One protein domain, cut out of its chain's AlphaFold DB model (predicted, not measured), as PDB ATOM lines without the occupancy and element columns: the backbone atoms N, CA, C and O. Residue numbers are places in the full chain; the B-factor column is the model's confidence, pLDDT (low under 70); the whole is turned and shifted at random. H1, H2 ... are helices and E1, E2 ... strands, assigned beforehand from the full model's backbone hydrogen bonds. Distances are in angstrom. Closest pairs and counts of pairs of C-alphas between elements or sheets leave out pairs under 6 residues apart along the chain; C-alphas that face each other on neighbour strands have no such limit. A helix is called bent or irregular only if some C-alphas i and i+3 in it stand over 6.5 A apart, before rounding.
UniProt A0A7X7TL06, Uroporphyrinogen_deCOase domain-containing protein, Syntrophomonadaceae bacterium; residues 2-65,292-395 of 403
ATOM      1  N   LYS A   2     136.681 206.205 132.213       91.75
ATOM      2  CA  LYS A   2     136.648 204.775 131.870       91.75
ATOM      3  C   LYS A   2     136.223 203.937 133.076       91.75
ATOM      4  O   LYS A   2     136.521 204.320 134.208       91.75
ATOM      5  N   SER A   3     135.554 202.819 132.824       95.12
ATOM      6  CA  SER A   3     135.329 201.794 133.850       95.12
ATOM      7  C   SER A   3     136.635 201.060 134.167       95.12
ATOM      8  O   SER A   3     137.550 201.007 133.337       95.12
ATOM      9  N   TYR A   4     136.720 200.459 135.348       95.94
ATOM     10  CA  TYR A   4     137.829 199.620 135.763       95.94
ATOM     11  C   TYR A   4     138.046 198.467 134.784       95.94
ATOM     12  O   TYR A   4     139.178 198.214 134.391       95.94
ATOM     13  N   LYS A   5     136.976 197.847 134.274       94.94
ATOM     14  CA  LYS A   5     137.055 196.819 133.223       94.94
ATOM     15  C   LYS A   5     137.821 197.295 131.982       94.94
ATOM     16  O   LYS A   5     138.650 196.567 131.436       94.94
ATOM     17  N   GLU A   6     137.587 198.528 131.533       94.75
ATOM     18  CA  GLU A   6     138.317 199.110 130.396       94.75
ATOM     19  C   GLU A   6     139.775 199.443 130.737       94.75
ATOM     20  O   GLU A   6     140.656 199.328 129.879       94.75
ATOM     21  N   VAL A   7     140.045 199.880 131.971       95.00
ATOM     22  CA  VAL A   7     141.408 200.135 132.461       95.00
ATOM     23  C   VAL A   7     142.187 198.823 132.575       95.00
ATOM     24  O   VAL A   7     143.309 198.730 132.076       95.00
ATOM     25  N   LEU A   8     141.565 197.786 133.126       94.50
ATOM     26  CA  LEU A   8     142.114 196.446 133.262       94.50
ATOM     27  C   LEU A   8     142.471 195.838 131.906       94.50
ATOM     28  O   LEU A   8     143.552 195.278 131.759       94.50
ATOM     29  N   GLY A   9     141.634 196.034 130.882       94.44
ATOM     30  CA  GLY A   9     141.958 195.618 129.515       94.44
ATOM     31  C   GLY A   9     143.284 196.200 129.002       94.44
ATOM     32  O   GLY A   9     144.031 195.517 128.304       94.44
ATOM     33  N   LYS A  10     143.629 197.435 129.393       94.19
ATOM     34  CA  LYS A  10     144.931 198.040 129.066       94.19
ATOM     35  C   LYS A  10     146.071 197.475 129.909       94.19
ATOM     36  O   LYS A  10     147.152 197.269 129.367       94.19
ATOM     37  N   ILE A  11     145.833 197.238 131.200       92.75
ATOM     38  CA  ILE A  11     146.816 196.638 132.118       92.75
ATOM     39  C   ILE A  11     147.196 195.229 131.643       92.75
ATOM     40  O   ILE A  11     148.369 194.875 131.647       92.75
ATOM     41  N   MET A  12     146.216 194.456 131.169       93.75
ATOM     42  CA  MET A  12     146.407 193.078 130.715       93.75
ATOM     43  C   MET A  12     146.946 192.960 129.291       93.75
ATOM     44  O   MET A  12     147.480 191.912 128.936       93.75
ATOM     45  N   ALA A  13     146.839 193.999 128.458       95.12
ATOM     46  CA  ALA A  13     147.229 193.915 127.049       95.12
ATOM     47  C   ALA A  13     148.685 193.441 126.826       95.12
ATOM     48  O   ALA A  13     148.885 192.575 125.968       95.12
ATOM     49  N   PRO A  14     149.707 193.908 127.574       94.06
ATOM     50  CA  PRO A  14     151.069 193.385 127.442       94.06
ATOM     51  C   PRO A  14     151.183 191.899 127.803       94.06
ATOM     52  O   PRO A  14     151.891 191.165 127.118       94.06
ATOM     53  N   VAL A  15     150.442 191.442 128.819       93.62
ATOM     54  CA  VAL A  15     150.421 190.034 129.247       93.62
ATOM     55  C   VAL A  15     149.776 189.160 128.171       93.62
ATOM     56  O   VAL A  15     150.375 188.201 127.695       93.62
ATOM     57  N   MET A  16     148.595 189.555 127.693       92.81
ATOM     58  CA  MET A  16     147.839 188.821 126.670       92.81
ATOM     59  C   MET A  16     148.545 188.763 125.309       92.81
ATOM     60  O   MET A  16     148.274 187.872 124.511       92.81
ATOM     61  N   THR A  17     149.435 189.716 125.026       94.50
ATOM     62  CA  THR A  17     150.216 189.763 123.777       94.50
ATOM     63  C   THR A  17     151.617 189.165 123.916       94.50
ATOM     64  O   THR A  17     152.415 189.287 122.990       94.50
ATOM     65  N   GLY A  18     151.930 188.531 125.054       93.00
ATOM     66  CA  GLY A  18     153.225 187.888 125.291       93.00
ATOM     67  C   GLY A  18     154.399 188.865 125.398       93.00
ATOM     68  O   GLY A  18     155.548 188.465 125.236       93.00
ATOM     69  N   LYS A  19     154.126 190.149 125.654       94.06
ATOM     70  CA  LYS A  19     155.137 191.201 125.862       94.06
ATOM     71  C   LYS A  19     155.548 191.346 127.323       94.06
ATOM     72  O   LYS A  19     156.517 192.038 127.623       94.06
ATOM     73  N   GLN A  20     154.809 190.724 128.235       94.19
ATOM     74  CA  GLN A  20     155.088 190.761 129.661       94.19
ATOM     75  C   GLN A  20     154.611 189.464 130.323       94.19
ATOM     76  O   GLN A  20     153.537 188.961 130.010       94.19
ATOM     77  N   ALA A  21     155.399 188.937 131.249       95.62
ATOM     78  CA  ALA A  21     154.931 187.979 132.238       95.62
ATOM     79  C   ALA A  21     153.912 188.643 133.180       95.62
ATOM     80  O   ALA A  21     153.887 189.869 133.332       95.62
ATOM     81  N   LEU A  22     153.069 187.839 133.826       94.81
ATOM     82  CA  LEU A  22     152.092 188.364 134.772       94.81
ATOM     83  C   LEU A  22     152.812 188.953 135.994       94.81
ATOM     84  O   LEU A  22     153.589 188.261 136.647       94.81
ATOM     85  N   PHE A  23     152.517 190.217 136.298       95.38
ATOM     86  CA  PHE A  23     152.803 190.819 137.594       95.38
ATOM     87  C   PHE A  23     151.483 191.154 138.293       95.38
ATOM     88  O   PHE A  23     150.631 191.827 137.706       95.38
ATOM     89  N   ALA A  24     151.328 190.710 139.535       93.25
ATOM     90  CA  ALA A  24     150.193 191.037 140.389       93.25
ATOM     91  C   ALA A  24     150.672 191.637 141.717       93.25
ATOM     92  O   ALA A  24     151.798 191.416 142.146       93.25
ATOM     93  N   ALA A  25     149.808 192.379 142.399       93.75
ATOM     94  CA  ALA A  25     150.053 192.761 143.782       93.75
ATOM     95  C   ALA A  25     148.765 192.607 144.587       93.75
ATOM     96  O   ALA A  25     147.679 193.005 144.154       93.75
ATOM     97  N   VAL A  26     148.901 191.989 145.752       92.06
ATOM     98  CA  VAL A  26     147.825 191.773 146.705       92.06
ATOM     99  C   VAL A  26     147.690 193.031 147.543       92.06
ATOM    100  O   VAL A  26     148.478 193.256 148.449       92.06
ATOM    101  N   VAL A  27     146.720 193.875 147.188       94.38
ATOM    102  CA  VAL A  27     146.499 195.208 147.781       94.38
ATOM    103  C   VAL A  27     145.190 195.292 148.570       94.38
ATOM    104  O   VAL A  27     144.740 196.385 148.888       94.38
ATOM    105  N   THR A  28     144.554 194.161 148.879       93.44
ATOM    106  CA  THR A  28     143.254 194.104 149.567       93.44
ATOM    107  C   THR A  28     143.297 194.775 150.945       93.44
ATOM    108  O   THR A  28     142.530 195.702 151.203       93.44
ATOM    109  N   GLU A  29     144.227 194.364 151.813       93.00
ATOM    110  CA  GLU A  29     144.397 194.943 153.155       93.00
ATOM    111  C   GLU A  29     144.855 196.406 153.094       93.00
ATOM    112  O   GLU A  29     144.326 197.255 153.812       93.00
ATOM    113  N   HIS A  30     145.767 196.722 152.171       95.62
ATOM    114  CA  HIS A  30     146.176 198.100 151.896       95.62
ATOM    115  C   HIS A  30     145.002 198.972 151.434       95.62
ATOM    116  O   HIS A  30     144.850 200.105 151.870       95.62
ATOM    117  N   GLY A  31     144.098 198.442 150.610       96.06
ATOM    118  CA  GLY A  31     142.875 199.129 150.195       96.06
ATOM    119  C   GLY A  31     141.954 199.445 151.370       96.06
ATOM    120  O   GLY A  31     141.434 200.559 151.457       96.06
ATOM    121  N   GLN A  32     141.799 198.507 152.310       95.62
ATOM    122  CA  GLN A  32     141.059 198.744 153.550       95.62
ATOM    123  C   GLN A  32     141.680 199.894 154.359       95.62
ATOM    124  O   GLN A  32     140.948 200.771 154.830       95.62
ATOM    125  N   TYR A  33     143.007 199.895 154.513       96.19
ATOM    126  CA  TYR A  33     143.746 200.955 155.201       96.19
ATOM    127  C   TYR A  33     143.572 202.310 154.514       96.19
ATOM    128  O   TYR A  33     143.167 203.279 155.153       96.19
ATOM    129  N   MET A  34     143.787 202.365 153.198       97.75
ATOM    130  CA  MET A  34     143.674 203.589 152.405       97.75
ATOM    131  C   MET A  34     142.254 204.168 152.424       97.75
ATOM    132  O   MET A  34     142.098 205.387 152.396       97.75
ATOM    133  N   ALA A  35     141.221 203.322 152.512       97.44
ATOM    134  CA  ALA A  35     139.827 203.737 152.678       97.44
ATOM    135  C   ALA A  35     139.449 204.096 154.135       97.44
ATOM    136  O   ALA A  35     138.388 204.681 154.374       97.44
ATOM    137  N   GLY A  36     140.278 203.728 155.119       96.00
ATOM    138  CA  GLY A  36     140.017 203.926 156.548       96.00
ATOM    139  C   GLY A  36     138.811 203.160 157.083       96.00
ATOM    140  O   GLY A  36     138.124 203.634 157.992       96.00
ATOM    141  N   LEU A  37     138.509 202.000 156.497       95.19
ATOM    142  CA  LEU A  37     137.341 201.204 156.865       95.19
ATOM    143  C   LEU A  37     137.654 200.226 158.001       95.19
ATOM    144  O   LEU A  37     138.723 199.615 158.075       95.19
ATOM    145  N   LYS A  38     136.665 200.023 158.877       94.00
ATOM    146  CA  LYS A  38     136.723 198.980 159.910       94.00
ATOM    147  C   LYS A  38     136.740 197.593 159.259       94.00
ATOM    148  O   LYS A  38     135.928 197.343 158.368       94.00
ATOM    149  N   SER A  39     137.582 196.693 159.777       92.44
ATOM    150  CA  SER A  39     137.720 195.306 159.292       92.44
ATOM    151  C   SER A  39     136.370 194.585 159.221       92.44
ATOM    152  O   SER A  39     136.016 194.023 158.189       92.44
ATOM    153  N   GLU A  40     135.543 194.717 160.262       92.69
ATOM    154  CA  GLU A  40     134.214 194.099 160.299       92.69
ATOM    155  C   GLU A  40     133.331 194.520 159.115       92.69
ATOM    156  O   GLU A  40     132.757 193.661 158.458       92.69
ATOM    157  N   LEU A  41     133.269 195.809 158.768       93.94
ATOM    158  CA  LEU A  41     132.504 196.253 157.596       93.94
ATOM    159  C   LEU A  41     133.121 195.731 156.292       93.94
ATOM    160  O   LEU A  41     132.401 195.265 155.415       93.94
ATOM    161  N   PHE A  42     134.445 195.817 156.174       94.56
ATOM    162  CA  PHE A  42     135.169 195.475 154.953       94.56
ATOM    163  C   PHE A  42     135.099 193.979 154.607       94.56
ATOM    164  O   PHE A  42     135.033 193.642 153.433       94.56
ATOM    165  N   TYR A  43     135.061 193.078 155.593       93.75
ATOM    166  CA  TYR A  43     135.031 191.625 155.359       93.75
ATOM    167  C   TYR A  43     133.644 190.976 155.491       93.75
ATOM    168  O   TYR A  43     133.511 189.784 155.205       93.75
ATOM    169  N   ASN A  44     132.615 191.726 155.905       93.56
ATOM    170  CA  ASN A  44     131.232 191.228 155.990       93.56
ATOM    171  C   ASN A  44     130.320 191.724 154.867       93.56
ATOM    172  O   ASN A  44     129.195 191.240 154.744       93.56
ATOM    173  N   ASP A  45     130.775 192.668 154.045       95.56
ATOM    174  CA  ASP A  45     129.971 193.223 152.964       95.56
ATOM    175  C   ASP A  45     130.677 193.081 151.610       95.56
ATOM    176  O   ASP A  45     131.713 193.692 151.349       95.56
ATOM    177  N   ALA A  46     130.087 192.258 150.739       95.69
ATOM    178  CA  ALA A  46     130.656 191.906 149.444       95.69
ATOM    179  C   ALA A  46     130.820 193.108 148.508       95.69
ATOM    180  O   ALA A  46     131.832 193.194 147.813       95.69
ATOM    181  N   ASP A  47     129.855 194.036 148.495       97.06
ATOM    182  CA  ASP A  47     129.957 195.226 147.648       97.06
ATOM    183  C   ASP A  47     131.086 196.122 148.162       97.06
ATOM    184  O   ASP A  47     131.928 196.550 147.379       97.06
ATOM    185  N   VAL A  48     131.168 196.341 149.481       97.06
ATOM    186  CA  VAL A  48     132.219 197.182 150.078       97.06
ATOM    187  C   VAL A  48     133.607 196.633 149.775       97.06
ATOM    188  O   VAL A  48     134.461 197.373 149.290       97.06
ATOM    189  N   HIS A  49     133.831 195.343 150.022       95.94
ATOM    190  CA  HIS A  49     135.133 194.734 149.784       95.94
ATOM    191  C   HIS A  49     135.550 194.833 148.318       95.94
ATOM    192  O   HIS A  49     136.650 195.288 148.013       95.94
ATOM    193  N   VAL A  50     134.682 194.400 147.398       96.94
ATOM    194  CA  VAL A  50     135.046 194.300 145.982       96.94
ATOM    195  C   VAL A  50     135.220 195.679 145.363       96.94
ATOM    196  O   VAL A  50     136.152 195.873 144.585       96.94
ATOM    197  N   GLU A  51     134.371 196.644 145.718       97.81
ATOM    198  CA  GLU A  51     134.512 198.024 145.249       97.81
ATOM    199  C   GLU A  51     135.858 198.610 145.663       97.81
ATOM    200  O   GLU A  51     136.583 199.133 144.819       97.81
ATOM    201  N   VAL A  52     136.228 198.481 146.939       97.38
ATOM    202  CA  VAL A  52     137.508 198.989 147.440       97.38
ATOM    203  C   VAL A  52     138.683 198.253 146.790       97.38
ATOM    204  O   VAL A  52     139.615 198.921 146.350       97.38
ATOM    205  N   CYS A  53     138.624 196.924 146.642       96.62
ATOM    206  CA  CYS A  53     139.653 196.138 145.946       96.62
ATOM    207  C   CYS A  53     139.829 196.561 144.480       96.62
ATOM    208  O   CYS A  53     140.958 196.683 144.006       96.62
ATOM    209  N   CYS A  54     138.738 196.834 143.760       97.38
ATOM    210  CA  CYS A  54     138.812 197.334 142.387       97.38
ATOM    211  C   CYS A  54     139.370 198.761 142.330       97.38
ATOM    212  O   CYS A  54     140.240 199.045 141.511       97.38
ATOM    213  N   LEU A  55     138.909 199.653 143.213       98.06
ATOM    214  CA  LEU A  55     139.343 201.051 143.249       98.06
ATOM    215  C   LEU A  55     140.828 201.179 143.596       98.06
ATOM    216  O   LEU A  55     141.537 201.930 142.928       98.06
ATOM    217  N   ILE A  56     141.314 200.448 144.604       97.75
ATOM    218  CA  ILE A  56     142.732 200.493 144.983       97.75
ATOM    219  C   ILE A  56     143.617 199.869 143.900       97.75
ATOM    220  O   ILE A  56     144.690 200.391 143.598       97.75
ATOM    221  N   ALA A  57     143.156 198.795 143.254       97.00
ATOM    222  CA  ALA A  57     143.877 198.207 142.138       97.00
ATOM    223  C   ALA A  57     143.932 199.166 140.945       97.00
ATOM    224  O   ALA A  57     144.999 199.349 140.367       97.00
ATOM    225  N   GLU A  58     142.830 199.837 140.601       96.94
ATOM    226  CA  GLU A  58     142.819 200.855 139.548       96.94
ATOM    227  C   GLU A  58     143.778 202.006 139.857       96.94
ATOM    228  O   GLU A  58     144.539 202.410 138.977       96.94
ATOM    229  N   TYR A  59     143.781 202.483 141.104       97.25
ATOM    230  CA  TYR A  59     144.637 203.575 141.565       97.25
ATOM    231  C   TYR A  59     146.132 203.288 141.334       97.25
ATOM    232  O   TYR A  59     146.865 204.163 140.878       97.25
ATOM    233  N   TYR A  60     146.573 202.042 141.539       97.00
ATOM    234  CA  TYR A  60     147.951 201.609 141.257       97.00
ATOM    235  C   TYR A  60     148.151 201.007 139.849       97.00
ATOM    236  O   TYR A  60     149.262 200.625 139.465       97.00
ATOM    237  N   GLY A  61     147.093 200.906 139.042       95.00
ATOM    238  CA  GLY A  61     147.133 200.287 137.719       95.00
ATOM    239  C   GLY A  61     147.422 198.782 137.762       95.00
ATOM    240  O   GLY A  61     148.242 198.289 136.985       95.00
ATOM    241  N   LEU A  62     146.787 198.068 138.682       94.75
ATOM    242  CA  LEU A  62     146.916 196.636 138.933       94.75
ATOM    243  C   LEU A  62     145.664 195.861 138.526       94.75
ATOM    244  O   LEU A  62     144.584 196.422 138.322       94.75
ATOM    245  N   ILE A  63     145.820 194.542 138.466       93.00
ATOM    246  CA  ILE A  63     144.702 193.603 138.505       93.00
ATOM    247  C   ILE A  63     144.219 193.533 139.952       93.00
ATOM    248  O   ILE A  63     145.025 193.347 140.865       93.00
ATOM    249  N   ALA A  64     142.918 193.697 140.156       90.50
ATOM    250  CA  ALA A  64     142.303 193.577 141.460       90.50
ATOM    251  C   ALA A  64     142.507 192.163 141.977       90.50
ATOM    252  O   ALA A  64     142.402 191.200 141.229       90.50
ATOM    253  N   SER A  65     142.788 192.054 143.263       84.19
ATOM    254  CA  SER A  65     142.830 190.790 143.974       84.19
ATOM    255  C   SER A  65     141.829 190.852 145.113       84.19
ATOM    256  O   SER A  65     141.587 191.904 145.708       84.19
ATOM    257  N   LEU A 292     156.615 178.966 137.540       95.50
ATOM    258  CA  LEU A 292     157.212 179.558 138.734       95.50
ATOM    259  C   LEU A 292     156.590 180.927 139.007       95.50
ATOM    260  O   LEU A 292     156.655 181.832 138.170       95.50
ATOM    261  N   THR A 293     156.061 181.082 140.212       94.12
ATOM    262  CA  THR A 293     155.563 182.343 140.750       94.12
ATOM    263  C   THR A 293     156.447 182.762 141.920       94.12
ATOM    264  O   THR A 293     156.615 182.001 142.871       94.12
ATOM    265  N   VAL A 294     157.013 183.967 141.878       93.69
ATOM    266  CA  VAL A 294     157.817 184.504 142.991       93.69
ATOM    267  C   VAL A 294     157.151 185.718 143.618       93.69
ATOM    268  O   VAL A 294     156.612 186.563 142.908       93.69
ATOM    269  N   ASN A 295     157.188 185.817 144.945       92.25
ATOM    270  CA  ASN A 295     156.621 186.951 145.663       92.25
ATOM    271  C   ASN A 295     157.695 187.921 146.148       92.25
ATOM    272  O   ASN A 295     158.739 187.519 146.659       92.25
ATOM    273  N   VAL A 296     157.385 189.211 146.048       93.62
ATOM    274  CA  VAL A 296     158.047 190.259 146.818       93.62
ATOM    275  C   VAL A 296     157.476 190.213 148.242       93.62
ATOM    276  O   VAL A 296     156.264 190.413 148.398       93.62
ATOM    277  N   PRO A 297     158.305 189.933 149.264       90.69
ATOM    278  CA  PRO A 297     157.839 189.772 150.635       90.69
ATOM    279  C   PRO A 297     157.296 191.081 151.227       90.69
ATOM    280  O   PRO A 297     157.741 192.177 150.873       90.69
ATOM    281  N   ALA A 298     156.346 190.959 152.154       91.44
ATOM    282  CA  ALA A 298     155.651 192.097 152.752       91.44
ATOM    283  C   ALA A 298     156.586 193.026 153.545       91.44
ATOM    284  O   ALA A 298     156.500 194.245 153.410       91.44
ATOM    285  N   ASP A 299     157.514 192.466 154.323       91.81
ATOM    286  CA  ASP A 299     158.527 193.212 155.081       91.81
ATOM    287  C   ASP A 299     159.412 194.063 154.161       91.81
ATOM    288  O   ASP A 299     159.599 195.250 154.413       91.81
ATOM    289  N   ARG A 300     159.853 193.515 153.020       93.62
ATOM    290  CA  ARG A 300     160.655 194.255 152.029       93.62
ATOM    291  C   ARG A 300     159.922 195.470 151.468       93.62
ATOM    292  O   ARG A 300     160.539 196.512 151.255       93.62
ATOM    293  N   ILE A 301     158.618 195.346 151.226       96.06
ATOM    294  CA  ILE A 301     157.778 196.457 150.752       96.06
ATOM    295  C   ILE A 301     157.547 197.465 151.880       96.06
ATOM    296  O   ILE A 301     157.562 198.670 151.640       96.06
ATOM    297  N   PHE A 302     157.323 196.990 153.106       95.06
ATOM    298  CA  PHE A 302     157.092 197.855 154.258       95.06
ATOM    299  C   PHE A 302     158.312 198.727 154.567       95.06
ATOM    300  O   PHE A 302     158.172 199.945 154.673       95.06
ATOM    301  N   ASP A 303     159.490 198.110 154.655       95.19
ATOM    302  CA  ASP A 303     160.727 198.755 155.093       95.19
ATOM    303  C   ASP A 303     161.196 199.841 154.118       95.19
ATOM    304  O   ASP A 303     161.661 200.902 154.541       95.19
ATOM    305  N   GLY A 304     161.056 199.600 152.811       94.38
ATOM    306  CA  GLY A 304     161.572 200.511 151.794       94.38
ATOM    307  C   GLY A 304     163.083 200.770 151.941       94.38
ATOM    308  O   GLY A 304     163.822 199.898 152.403       94.38
ATOM    309  N   PRO A 305     163.578 201.955 151.535       97.50
ATOM    310  CA  PRO A 305     162.883 202.982 150.747       97.50
ATOM    311  C   PRO A 305     162.534 202.474 149.328       97.50
ATOM    312  O   PRO A 305     162.938 201.365 148.959       97.50
ATOM    313  N   PRO A 306     161.812 203.256 148.499       97.81
ATOM    314  CA  PRO A 306     161.462 202.877 147.127       97.81
ATOM    315  C   PRO A 306     162.614 202.290 146.296       97.81
ATOM    316  O   PRO A 306     162.433 201.298 145.593       97.81
ATOM    317  N   GLU A 307     163.819 202.844 146.400       97.25
ATOM    318  CA  GLU A 307     164.994 202.404 145.642       97.25
ATOM    319  C   GLU A 307     165.473 201.010 146.072       97.25
ATOM    320  O   GLU A 307     165.875 200.209 145.226       97.25
ATOM    321  N   ALA A 308     165.387 200.696 147.370       97.75
ATOM    322  CA  ALA A 308     165.709 199.371 147.896       97.75
ATOM    323  C   ALA A 308     164.681 198.323 147.454       97.75
ATOM    324  O   ALA A 308     165.058 197.196 147.138       97.75
ATOM    325  N   ILE A 309     163.402 198.705 147.347       98.25
ATOM    326  CA  ILE A 309     162.359 197.839 146.782       98.25
ATOM    327  C   ILE A 309     162.685 197.521 145.320       98.25
ATOM    328  O   ILE A 309     162.683 196.354 144.932       98.25
ATOM    329  N   VAL A 310     163.015 198.534 144.510       98.38
ATOM    330  CA  VAL A 310     163.393 198.322 143.102       98.38
ATOM    331  C   VAL A 310     164.595 197.383 142.985       98.38
ATOM    332  O   VAL A 310     164.570 196.468 142.161       98.38
ATOM    333  N   GLU A 311     165.635 197.588 143.798       97.81
ATOM    334  CA  GLU A 311     166.823 196.726 143.806       97.81
ATOM    335  C   GLU A 311     166.484 195.286 144.204       97.81
ATOM    336  O   GLU A 311     166.909 194.348 143.534       97.81
ATOM    337  N   PHE A 312     165.664 195.090 145.237       96.12
ATOM    338  CA  PHE A 312     165.242 193.756 145.649       96.12
ATOM    339  C   PHE A 312     164.502 193.025 144.522       96.12
ATOM    340  O   PHE A 312     164.838 191.889 144.187       96.12
ATOM    341  N   VAL A 313     163.530 193.686 143.882       96.94
ATOM    342  CA  VAL A 313     162.772 193.096 142.768       96.94
ATOM    343  C   VAL A 313     163.687 192.786 141.577       96.94
ATOM    344  O   VAL A 313     163.517 191.751 140.930       96.94
ATOM    345  N   ARG A 314     164.689 193.637 141.310       97.56
ATOM    346  CA  ARG A 314     165.714 193.393 140.281       97.56
ATOM    347  C   ARG A 314     166.465 192.092 140.553       97.56
ATOM    348  O   ARG A 314     166.568 191.259 139.654       97.56
ATOM    349  N   GLN A 315     166.981 191.916 141.768       95.62
ATOM    350  CA  GLN A 315     167.739 190.716 142.137       95.62
ATOM    351  C   GLN A 315     166.858 189.467 142.117       95.62
ATOM    352  O   GLN A 315     167.228 188.464 141.507       95.62
ATOM    353  N   LEU A 316     165.637 189.559 142.650       95.31
ATOM    354  CA  LEU A 316     164.673 188.465 142.592       95.31
ATOM    355  C   LEU A 316     164.403 188.031 141.143       95.31
ATOM    356  O   LEU A 316     164.392 186.835 140.847       95.31
ATOM    357  N   ALA A 317     164.225 188.977 140.216       96.00
ATOM    358  CA  ALA A 317     164.015 188.672 138.802       96.00
ATOM    359  C   ALA A 317     165.252 188.038 138.141       96.00
ATOM    360  O   ALA A 317     165.105 187.066 137.399       96.00
ATOM    361  N   LYS A 318     166.461 188.538 138.435       95.44
ATOM    362  CA  LYS A 318     167.725 187.957 137.947       95.44
ATOM    363  C   LYS A 318     167.894 186.504 138.373       95.44
ATOM    364  O   LYS A 318     168.323 185.676 137.577       95.44
ATOM    365  N   GLU A 319     167.558 186.197 139.620       94.69
ATOM    366  CA  GLU A 319     167.736 184.855 140.166       94.69
ATOM    367  C   GLU A 319     166.665 183.883 139.677       94.69
ATOM    368  O   GLU A 319     166.989 182.741 139.359       94.69
ATOM    369  N   SER A 320     165.407 184.331 139.587       95.12
ATOM    370  CA  SER A 320     164.251 183.455 139.350       95.12
ATOM    371  C   SER A 320     163.836 183.287 137.889       95.12
ATOM    372  O   SER A 320     163.236 182.271 137.560       95.12
ATOM    373  N   ARG A 321     164.105 184.252 136.998       94.50
ATOM    374  CA  ARG A 321     163.579 184.224 135.616       94.50
ATOM    375  C   ARG A 321     164.361 183.374 134.611       94.50
ATOM    376  O   ARG A 321     163.705 182.759 133.767       94.50
ATOM    377  N   PRO A 322     165.709 183.373 134.590       94.50
ATOM    378  CA  PRO A 322     166.453 182.764 133.489       94.50
ATOM    379  C   PRO A 322     166.069 181.298 133.245       94.50
ATOM    380  O   PRO A 322     166.093 180.486 134.161       94.50
ATOM    381  N   GLY A 323     165.707 180.955 132.006       93.75
ATOM    382  CA  GLY A 323     165.347 179.586 131.611       93.75
ATOM    383  C   GLY A 323     163.929 179.124 131.980       93.75
ATOM    384  O   GLY A 323     163.503 178.081 131.493       93.75
ATOM    385  N   VAL A 324     163.169 179.887 132.773       95.56
ATOM    386  CA  VAL A 324     161.793 179.526 133.152       95.56
ATOM    387  C   VAL A 324     160.827 179.802 132.000       95.56
ATOM    388  O   VAL A 324     160.705 180.932 131.530       95.56
ATOM    389  N   ALA A 325     160.094 178.772 131.569       92.50
ATOM    390  CA  ALA A 325     159.152 178.877 130.453       92.50
ATOM    391  C   ALA A 325     157.875 179.663 130.801       92.50
ATOM    392  O   ALA A 325     157.380 180.433 129.980       92.50
ATOM    393  N   GLN A 326     157.333 179.467 132.007       94.56
ATOM    394  CA  GLN A 326     156.124 180.137 132.494       94.56
ATOM    395  C   GLN A 326     156.432 180.815 133.826       94.56
ATOM    396  O   GLN A 326     156.655 180.147 134.833       94.56
ATOM    397  N   TYR A 327     156.472 182.143 133.811       96.19
ATOM    398  CA  TYR A 327     156.886 182.947 134.952       96.19
ATOM    399  C   TYR A 327     155.793 183.936 135.343       96.19
ATOM    400  O   TYR A 327     155.184 184.567 134.474       96.19
ATOM    401  N   SER A 328     155.603 184.125 136.644       95.62
ATOM    402  CA  SER A 328     154.865 185.260 137.177       95.62
ATOM    403  C   SER A 328     155.538 185.821 138.428       95.62
ATOM    404  O   SER A 328     156.362 185.166 139.071       95.62
ATOM    405  N   MET A 329     155.206 187.063 138.756       95.69
ATOM    406  CA  MET A 329     155.644 187.704 139.986       95.69
ATOM    407  C   MET A 329     154.443 188.301 140.706       95.69
ATOM    408  O   MET A 329     153.548 188.879 140.088       95.69
ATOM    409  N   ALA A 330     154.434 188.175 142.022       94.06
ATOM    410  CA  ALA A 330     153.431 188.767 142.880       94.06
ATOM    411  C   ALA A 330     154.088 189.631 143.965       94.06
ATOM    412  O   ALA A 330     155.286 189.531 144.220       94.06
ATOM    413  N   ALA A 331     153.323 190.516 144.587       93.94
ATOM    414  CA  ALA A 331     153.760 191.303 145.734       93.94
ATOM    415  C   ALA A 331     152.693 191.228 146.823       93.94
ATOM    416  O   ALA A 331     151.519 191.475 146.545       93.94
ATOM    417  N   LEU A 332     153.091 190.899 148.050       89.56
ATOM    418  CA  LEU A 332     152.191 190.855 149.201       89.56
ATOM    419  C   LEU A 332     152.243 192.207 149.907       89.56
ATOM    420  O   LEU A 332     153.163 192.455 150.678       89.56
ATOM    421  N   VAL A 333     151.307 193.112 149.608       93.69
ATOM    422  CA  VAL A 333     151.376 194.483 150.130       93.69
ATOM    423  C   VAL A 333     150.863 194.523 151.576       93.69
ATOM    424  O   VAL A 333     149.701 194.186 151.807       93.69
ATOM    425  N   PRO A 334     151.688 194.958 152.548       92.38
ATOM    426  CA  PRO A 334     151.266 195.116 153.937       92.38
ATOM    427  C   PRO A 334     150.087 196.077 154.097       92.38
ATOM    428  O   PRO A 334     149.986 197.065 153.372       92.38
ATOM    429  N   TYR A 335     149.275 195.855 155.136       93.38
ATOM    430  CA  TYR A 335     148.117 196.692 155.476       93.38
ATOM    431  C   TYR A 335     148.423 198.198 155.471       93.38
ATOM    432  O   TYR A 335     147.675 198.962 154.882       93.38
ATOM    433  N   SER A 336     149.514 198.632 156.103       94.25
ATOM    434  CA  SER A 336     149.854 200.054 156.252       94.25
ATOM    435  C   SER A 336     151.109 200.458 155.474       94.25
ATOM    436  O   SER A 336     151.877 201.298 155.945       94.25
ATOM    437  N   ALA A 337     151.368 199.823 154.328       95.94
ATOM    438  CA  ALA A 337     152.506 200.179 153.488       95.94
ATOM    439  C   ALA A 337     152.386 201.635 152.987       95.94
ATOM    440  O   ALA A 337     151.302 202.043 152.560       95.94
ATOM    441  N   PRO A 338     153.470 202.433 152.992       96.94
ATOM    442  CA  PRO A 338     153.444 203.765 152.394       96.94
ATOM    443  C   PRO A 338     153.029 203.709 150.909       96.94
ATOM    444  O   PRO A 338     153.530 202.850 150.174       96.94
ATOM    445  N   PRO A 339     152.132 204.592 150.423       97.44
ATOM    446  CA  PRO A 339     151.673 204.566 149.033       97.44
ATOM    447  C   PRO A 339     152.799 204.597 147.991       97.44
ATOM    448  O   PRO A 339     152.681 203.963 146.942       97.44
ATOM    449  N   GLU A 340     153.892 205.295 148.283       97.19
ATOM    450  CA  GLU A 340     155.103 205.374 147.471       97.19
ATOM    451  C   GLU A 340     155.872 204.046 147.407       97.19
ATOM    452  O   GLU A 340     156.422 203.714 146.357       97.19
ATOM    453  N   HIS A 341     155.853 203.236 148.471       98.19
ATOM    454  CA  HIS A 341     156.437 201.891 148.464       98.19
ATOM    455  C   HIS A 341     155.606 200.950 147.587       98.19
ATOM    456  O   HIS A 341     156.153 200.171 146.802       98.19
ATOM    457  N   VAL A 342     154.275 201.072 147.652       98.00
ATOM    458  CA  VAL A 342     153.366 200.331 146.765       98.00
ATOM    459  C   VAL A 342     153.590 200.743 145.308       98.00
ATOM    460  O   VAL A 342     153.745 199.887 144.440       98.00
ATOM    461  N   ALA A 343     153.699 202.042 145.017       98.00
ATOM    462  CA  ALA A 343     154.032 202.517 143.675       98.00
ATOM    463  C   ALA A 343     155.386 201.967 143.181       98.00
ATOM    464  O   ALA A 343     155.494 201.563 142.019       98.00
ATOM    465  N   ALA A 344     156.393 201.891 144.060       98.38
ATOM    466  CA  ALA A 344     157.718 201.362 143.748       98.38
ATOM    467  C   ALA A 344     157.687 199.877 143.363       98.38
ATOM    468  O   ALA A 344     158.188 199.514 142.297       98.38
ATOM    469  N   VAL A 345     157.058 199.021 144.183       98.25
ATOM    470  CA  VAL A 345     156.979 197.578 143.891       98.25
ATOM    471  C   VAL A 345     156.171 197.311 142.623       98.25
ATOM    472  O   VAL A 345     156.534 196.443 141.832       98.25
ATOM    473  N   VAL A 346     155.123 198.103 142.366       97.62
ATOM    474  CA  VAL A 346     154.316 197.973 141.147       97.62
ATOM    475  C   VAL A 346     155.099 198.371 139.898       97.62
ATOM    476  O   VAL A 346     155.031 197.673 138.882       97.62
ATOM    477  N   ALA A 347     155.845 199.476 139.955       97.56
ATOM    478  CA  ALA A 347     156.694 199.912 138.851       97.56
ATOM    479  C   ALA A 347     157.802 198.889 138.562       97.56
ATOM    480  O   ALA A 347     157.987 198.488 137.409       97.56
ATOM    481  N   ALA A 348     158.486 198.416 139.608       98.00
ATOM    482  CA  ALA A 348     159.547 197.425 139.490       98.00
ATOM    483  C   ALA A 348     159.025 196.095 138.936       98.00
ATOM    484  O   ALA A 348     159.568 195.587 137.958       98.00
ATOM    485  N   GLY A 349     157.936 195.562 139.496       96.38
ATOM    486  CA  GLY A 349     157.345 194.302 139.055       96.38
ATOM    487  C   GLY A 349     156.947 194.319 137.580       96.38
ATOM    488  O   GLY A 349     157.283 193.409 136.827       96.38
ATOM    489  N   LYS A 350     156.319 195.407 137.113       95.06
ATOM    490  CA  LYS A 350     156.001 195.578 135.687       95.06
ATOM    491  C   LYS A 350     157.253 195.616 134.808       95.06
ATOM    492  O   LYS A 350     157.283 194.946 133.777       95.06
ATOM    493  N   ALA A 351     158.278 196.367 135.211       95.94
ATOM    494  CA  ALA A 351     159.519 196.499 134.452       95.94
ATOM    495  C   ALA A 351     160.283 195.168 134.356       95.94
ATOM    496  O   ALA A 351     160.706 194.757 133.274       95.94
ATOM    497  N   PHE A 352     160.410 194.456 135.474       96.88
ATOM    498  CA  PHE A 352     161.184 193.221 135.559       96.88
ATOM    499  C   PHE A 352     160.428 191.970 135.110       96.88
ATOM    500  O   PHE A 352     161.047 190.915 134.988       96.88
ATOM    501  N   CYS A 353     159.140 192.084 134.772       95.81
ATOM    502  CA  CYS A 353     158.360 191.049 134.092       95.81
ATOM    503  C   CYS A 353     158.335 191.194 132.557       95.81
ATOM    504  O   CYS A 353     157.636 190.428 131.900       95.81
ATOM    505  N   ALA A 354     159.085 192.118 131.946       94.06
ATOM    506  CA  ALA A 354     159.112 192.293 130.486       94.06
ATOM    507  C   ALA A 354     159.500 191.009 129.713       94.06
ATOM    508  O   ALA A 354     160.282 190.190 130.216       94.06
ATOM    509  N   LEU A 355     158.948 190.833 128.504       92.81
ATOM    510  CA  LEU A 355     159.282 189.760 127.559       92.81
ATOM    511  C   LEU A 355     159.710 190.325 126.181       92.81
ATOM    512  O   LEU A 355     159.115 191.309 125.730       92.81
ATOM    513  N   PRO A 356     160.683 189.698 125.481       93.25
ATOM    514  CA  PRO A 356     161.478 188.539 125.918       93.25
ATOM    515  C   PRO A 356     162.299 188.844 127.180       93.25
ATOM    516  O   PRO A 356     162.466 190.010 127.538       93.25
ATOM    517  N   VAL A 357     162.727 187.799 127.898       93.44
ATOM    518  CA  VAL A 357     163.502 187.970 129.139       93.44
ATOM    519  C   VAL A 357     164.738 188.824 128.823       93.44
ATOM    520  O   VAL A 357     165.480 188.460 127.911       93.44
ATOM    521  N   PRO A 358     164.946 189.956 129.518       90.38
ATOM    522  CA  PRO A 358     166.085 190.831 129.259       90.38
ATOM    523  C   PRO A 358     167.417 190.104 129.468       90.38
ATOM    524  O   PRO A 358     167.567 189.357 130.433       90.38
ATOM    525  N   GLU A 359     168.391 190.347 128.585       90.38
ATOM    526  CA  GLU A 359     169.756 189.819 128.743       90.38
ATOM    527  C   GLU A 359     170.497 190.501 129.904       90.38
ATOM    528  O   GLU A 359     171.282 189.861 130.600       90.38
ATOM    529  N   ASP A 360     170.210 191.786 130.130       94.06
ATOM    530  CA  ASP A 360     170.796 192.597 131.194       94.06
ATOM    531  C   ASP A 360     169.697 193.306 132.004       94.06
ATOM    532  O   ASP A 360     169.065 194.265 131.552       94.06
ATOM    533  N   PHE A 361     169.466 192.816 133.223       94.44
ATOM    534  CA  PHE A 361     168.511 193.400 134.166       94.44
ATOM    535  C   PHE A 361     169.012 194.713 134.796       94.44
ATOM    536  O   PHE A 361     168.191 195.505 135.263       94.44
ATOM    537  N   ASP A 362     170.324 194.971 134.814       95.12
ATOM    538  CA  ASP A 362     170.903 196.202 135.372       95.12
ATOM    539  C   ASP A 362     170.691 197.407 134.452       95.12
ATOM    540  O   ASP A 362     170.573 198.541 134.918       95.12
ATOM    541  N   ALA A 363     170.550 197.164 133.147       94.81
ATOM    542  CA  ALA A 363     170.216 198.192 132.168       94.81
ATOM    543  C   ALA A 363     168.765 198.708 132.282       94.81
ATOM    544  O   ALA A 363     168.437 199.764 131.727       94.81
ATOM    545  N   ILE A 364     167.880 197.989 132.984       95.56
ATOM    546  CA  ILE A 364     166.465 198.351 133.112       95.56
ATOM    547  C   ILE A 364     166.315 199.504 134.105       95.56
ATOM    548  O   ILE A 364     166.534 199.369 135.313       95.56
ATOM    549  N   LYS A 365     165.866 200.647 133.582       94.44
ATOM    550  CA  LYS A 365     165.467 201.799 134.390       94.44
ATOM    551  C   LYS A 365     164.016 201.642 134.822       94.44
ATOM    552  O   LYS A 365     163.134 201.463 133.986       94.44
ATOM    553  N   VAL A 366     163.785 201.734 136.127       97.19
ATOM    554  CA  VAL A 366     162.445 201.720 136.715       97.19
ATOM    555  C   VAL A 366     162.068 203.147 137.074       97.19
ATOM    556  O   VAL A 366     162.714 203.770 137.913       97.19
ATOM    557  N   GLU A 367     161.031 203.664 136.425       95.06
ATOM    558  CA  GLU A 367     160.442 204.960 136.758       95.06
ATOM    559  C   GLU A 367     159.256 204.740 137.693       95.06
ATOM    560  O   GLU A 367     158.259 204.116 137.319       95.06
ATOM    561  N   ILE A 368     159.371 205.238 138.923       95.88
ATOM    562  CA  ILE A 368     158.295 205.165 139.909       95.88
ATOM    563  C   ILE A 368     157.327 206.320 139.627       95.88
ATOM    564  O   ILE A 368     157.748 207.479 139.651       95.88
ATOM    565  N   PRO A 369     156.047 206.041 139.327       91.69
ATOM    566  CA  PRO A 369     155.091 207.092 139.027       91.69
ATOM    567  C   PRO A 369     154.786 207.920 140.279       91.69
ATOM    568  O   PRO A 369     154.515 207.379 141.349       91.69
ATOM    569  N   GLU A 370     154.768 209.241 140.120       91.69
ATOM    570  CA  GLU A 370     154.281 210.153 141.153       91.69
ATOM    571  C   GLU A 370     152.760 209.995 141.329       91.69
ATOM    572  O   GLU A 370     151.995 210.061 140.360       91.69
ATOM    573  N   LEU A 371     152.316 209.822 142.576       93.50
ATOM    574  CA  LEU A 371     150.901 209.769 142.939       93.50
ATOM    575  C   LEU A 371     150.337 211.196 143.034       93.50
ATOM    576  O   LEU A 371     150.366 211.830 144.083       93.50
ATOM    577  N   LYS A 372     149.860 211.720 141.900       91.75
ATOM    578  CA  LYS A 372     149.438 213.130 141.749       91.75
ATOM    579  C   LYS A 372     148.127 213.502 142.446       91.75
ATOM    580  O   LYS A 372     147.832 214.685 142.583       91.75
ATOM    581  N   GLU A 373     147.318 212.519 142.812       94.88
ATOM    582  CA  GLU A 373     146.070 212.705 143.554       94.88
ATOM    583  C   GLU A 373     146.053 211.735 144.734       94.88
ATOM    584  O   GLU A 373     146.635 210.655 144.644       94.88
ATOM    585  N   SER A 374     145.394 212.112 145.831       97.12
ATOM    586  CA  SER A 374     145.183 211.201 146.954       97.12
ATOM    587  C   SER A 374     144.213 210.080 146.561       97.12
ATOM    588  O   SER A 374     143.379 210.240 145.662       97.12
ATOM    589  N   PHE A 375     144.257 208.948 147.269       98.06
ATOM    590  CA  PHE A 375     143.273 207.884 147.056       98.06
ATOM    591  C   PHE A 375     141.841 208.360 147.357       98.06
ATOM    592  O   PHE A 375     140.915 208.017 146.624       98.06
ATOM    593  N   GLY A 376     141.652 209.200 148.381       98.19
ATOM    594  CA  GLY A 376     140.347 209.783 148.707       98.19
ATOM    595  C   GLY A 376     139.786 210.643 147.573       98.19
ATOM    596  O   GLY A 376     138.629 210.473 147.175       98.19
ATOM    597  N   ASP A 377     140.610 211.505 146.975       97.69
ATOM    598  CA  ASP A 377     140.200 212.336 145.839       97.69
ATOM    599  C   ASP A 377     139.912 211.504 144.588       97.69
ATOM    600  O   ASP A 377     138.897 211.732 143.919       97.69
ATOM    601  N   PHE A 378     140.735 210.482 144.321       97.50
ATOM    602  CA  PHE A 378     140.477 209.498 143.271       97.50
ATOM    603  C   PHE A 378     139.098 208.840 143.453       97.50
ATOM    604  O   PHE A 378     138.285 208.821 142.521       97.50
ATOM    605  N   VAL A 379     138.788 208.362 144.662       98.19
ATOM    606  CA  VAL A 379     137.509 207.712 144.984       98.19
ATOM    607  C   VAL A 379     136.334 208.680 144.841       98.19
ATOM    608  O   VAL A 379     135.330 208.328 144.219       98.19
ATOM    609  N   ARG A 380     136.429 209.915 145.349       97.56
ATOM    610  CA  ARG A 380     135.358 210.923 145.201       97.56
ATOM    611  C   ARG A 380     135.088 211.257 143.739       97.56
ATOM    612  O   ARG A 380     133.932 211.411 143.336       97.56
ATOM    613  N   ARG A 381     136.144 211.341 142.927       96.12
ATOM    614  CA  ARG A 381     136.038 211.548 141.481       96.12
ATOM    615  C   ARG A 381     135.356 210.355 140.805       96.12
ATOM    616  O   ARG A 381     134.449 210.565 139.999       96.12
ATOM    617  N   LYS A 382     135.711 209.120 141.186       96.50
ATOM    618  CA  LYS A 382     135.035 207.880 140.758       96.50
ATOM    619  C   LYS A 382     133.564 207.845 141.151       96.50
ATOM    620  O   LYS A 382     132.744 207.522 140.299       96.50
ATOM    621  N   HIS A 383     133.214 208.264 142.361       97.56
ATOM    622  CA  HIS A 383     131.829 208.329 142.825       97.56
ATOM    623  C   HIS A 383     130.967 209.300 142.005       97.56
ATOM    624  O   HIS A 383     129.837 208.969 141.660       97.56
ATOM    625  N   LYS A 384     131.504 210.470 141.631       96.81
ATOM    626  CA  LYS A 384     130.754 211.487 140.875       96.81
ATOM    627  C   LYS A 384     130.285 211.003 139.499       96.81
ATOM    628  O   LYS A 384     129.204 211.382 139.057       96.81
ATOM    629  N   GLU A 385     131.110 210.226 138.803       93.19
ATOM    630  CA  GLU A 385     130.800 209.746 137.448       93.19
ATOM    631  C   GLU A 385     130.291 208.298 137.424       93.19
ATOM    632  O   GLU A 385     129.565 207.927 136.508       93.19
ATOM    633  N   ASN A 386     130.704 207.493 138.406       95.88
ATOM    634  CA  ASN A 386     130.378 206.083 138.617       95.88
ATOM    635  C   ASN A 386     130.275 205.231 137.333       95.88
ATOM    636  O   ASN A 386     129.252 204.579 137.107       95.88
ATOM    637  N   PRO A 387     131.320 205.201 136.480       94.88
ATOM    638  CA  PRO A 387     131.270 204.456 135.220       94.88
ATOM    639  C   PRO A 387     131.154 202.937 135.429       94.88
ATOM    640  O   PRO A 387     130.752 202.217 134.521       94.88
ATOM    641  N   ASP A 388     131.506 202.459 136.622       96.31
ATOM    642  CA  ASP A 388     131.510 201.052 137.013       96.31
ATOM    643  C   ASP A 388     130.152 200.558 137.533       96.31
ATOM    644  O   ASP A 388     129.890 199.354 137.556       96.31
ATOM    645  N   GLY A 389     129.271 201.470 137.963       96.69
ATOM    646  CA  GLY A 389     128.044 201.105 138.670       96.69
ATOM    647  C   GLY A 389     128.326 200.484 140.045       96.69
ATOM    648  O   GLY A 389     127.689 199.495 140.429       96.69
ATOM    649  N   TYR A 390     129.313 201.027 140.759       97.69
ATOM    650  CA  TYR A 390     129.550 200.763 142.178       97.69
ATOM    651  C   TYR A 390     128.432 201.375 143.028       97.69
ATOM    652  O   TYR A 390     127.790 202.350 142.636       97.69
ATOM    653  N   THR A 391     128.181 200.801 144.198       98.06
ATOM    654  CA  THR A 391     127.179 201.286 145.148       98.06
ATOM    655  C   THR A 391     127.683 202.474 145.961       98.06
ATOM    656  O   THR A 391     126.879 203.329 146.320       98.06
ATOM    657  N   PHE A 392     128.988 202.529 146.272       97.88
ATOM    658  CA  PHE A 392     129.604 203.530 147.153       97.88
ATOM    659  C   PHE A 392     128.930 203.662 148.532       97.88
ATOM    660  O   PHE A 392     129.104 204.663 149.227       97.88
ATOM    661  N   LYS A 393     128.202 202.631 148.988       97.31
ATOM    662  CA  LYS A 393     127.434 202.645 150.251       97.31
ATOM    663  C   LYS A 393     128.290 202.725 151.527       97.31
ATOM    664  O   LYS A 393     127.760 202.719 152.634       97.31
ATOM    665  N   TRP A 394     129.609 202.710 151.369       97.00
ATOM    666  CA  TRP A 394     130.618 202.797 152.423       97.00
ATOM    667  C   TRP A 394     131.292 204.171 152.493       97.00
ATOM    668  O   TRP A 394     132.049 204.419 153.429       97.00
ATOM    669  N   LEU A 395     131.053 205.051 151.515       97.56
ATOM    670  CA  LEU A 395     131.799 206.301 151.366       97.56
ATOM    671  C   LEU A 395     131.586 207.267 152.542       97.56
ATOM    672  O   LEU A 395     132.505 207.983 152.921       97.56
TER     673      LEU A 395
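AT A GLANCE: This is residues 2 to 65 and 292 to 395 of the 403 residues of the protein "Uroporphyrinogen_deCOase domain-containing protein" of Syntrophomonadaceae bacterium (UniProt A0A7X7TL06). A small three-stranded parallel sheet has helices over one face, two layers with H5, H6 and H7 on that face, and beyond its edge strand E1 a second group of helices, H2, H3 and H8, gathers round H4. H1 sits along one side, reaching from the start of E1 to H4, and the long link of residues 353 to 374 runs back from the sheet part to H8. The printed part has 168 residues, in the order H1 E1 H2 H3 H4 E2 H5 H6 E3 H7 H8; the sheet's order is E1 E3 E2, and the class is mostly helix. The whole is compact, with a radius of gyration of the C-alphas of 16.2 A and spans of 49 by 34 by 29 A.

IN THESE COORDINATES: The strands are E1, residues 22 to 26, 13.1 A; E3, residues 327 to 332, 17.0 A; and E2, residues 292 to 296, 13.4 A. C-alpha 22 is at (152.092, 188.364, 134.772). Three of the helices on the sheet are H5, residues 298 to 303; H6, residues 306 to 320, 21.1 A; and H7, residues 339 to 352, 20.0 A. The others are H1, residues 4 to 16, 17.3 A; H2, residues 28 to 35; H3, residues 39 to 44; H4, residues 46 to 60, 21.5 A; and H8, residues 375 to 385, 15.9 A. H1 begins at C-alpha 4 (137.829, 199.620, 135.763) and is irregular, with C-alphas 11 and 14 7.1 A apart. H8 ends at C-alpha 385 (130.800, 209.746, 137.448).

HOW THE PARTS SIT: E3 is parallel to E1, with N 26 and O 331 2.8 A apart, and to E2, with N 296 and O 330 2.8 A apart, both within hydrogen-bond range. E2, H5 H6, E3 form a strand-helix-strand unit, two parallel neighbour strands with helices between, its crossover right-handed. H7 is over E1 and E3 at a height over the sheet of 9.2 A; H6, on the same face, is over E3 and E2 at 10.1 A. H6 and H7 touch at a shallow tilt of 30 degrees, the same way, closest at the C-alphas of Pro 306 and Ala 344, 5.3 A. H4 is the hub: with residues 52 to 56 alone it touches H2, about perpendicular at 86 degrees, closest at the C-alphas of Gly 31 and Ile 56, 5.4 A. H4 touches H8 with residues 55 to 59 alone, closest at the C-alphas of Tyr 59 and Phe 375, 7.1 A. H3 and H4 touch only at the corner, closest at the C-alphas of Phe 42 and His 49, 5.2 A. Residues 4 to 8 of H1 alone touch H4, closest at the C-alphas of Tyr 4 and Glu 58, 6.4 A. Every O i to N i+4 pair is within hydrogen-bond range in H2, H3, H4, H5, H6 and H7; H1 has 6 of 9 and H8 6 of 7.

THE WHOLE: The C-alphas farthest apart, of Glu 359 and Lys 393, are 49.2 A apart. Residues 66 to 291 are not printed, and C-alphas 65 and 292 are 19.0 A apart across this cut. The link from H7 to H8 is long, with 22 residues. The mean pLDDT of the printed part is 95.2, and no printed residue is under 70.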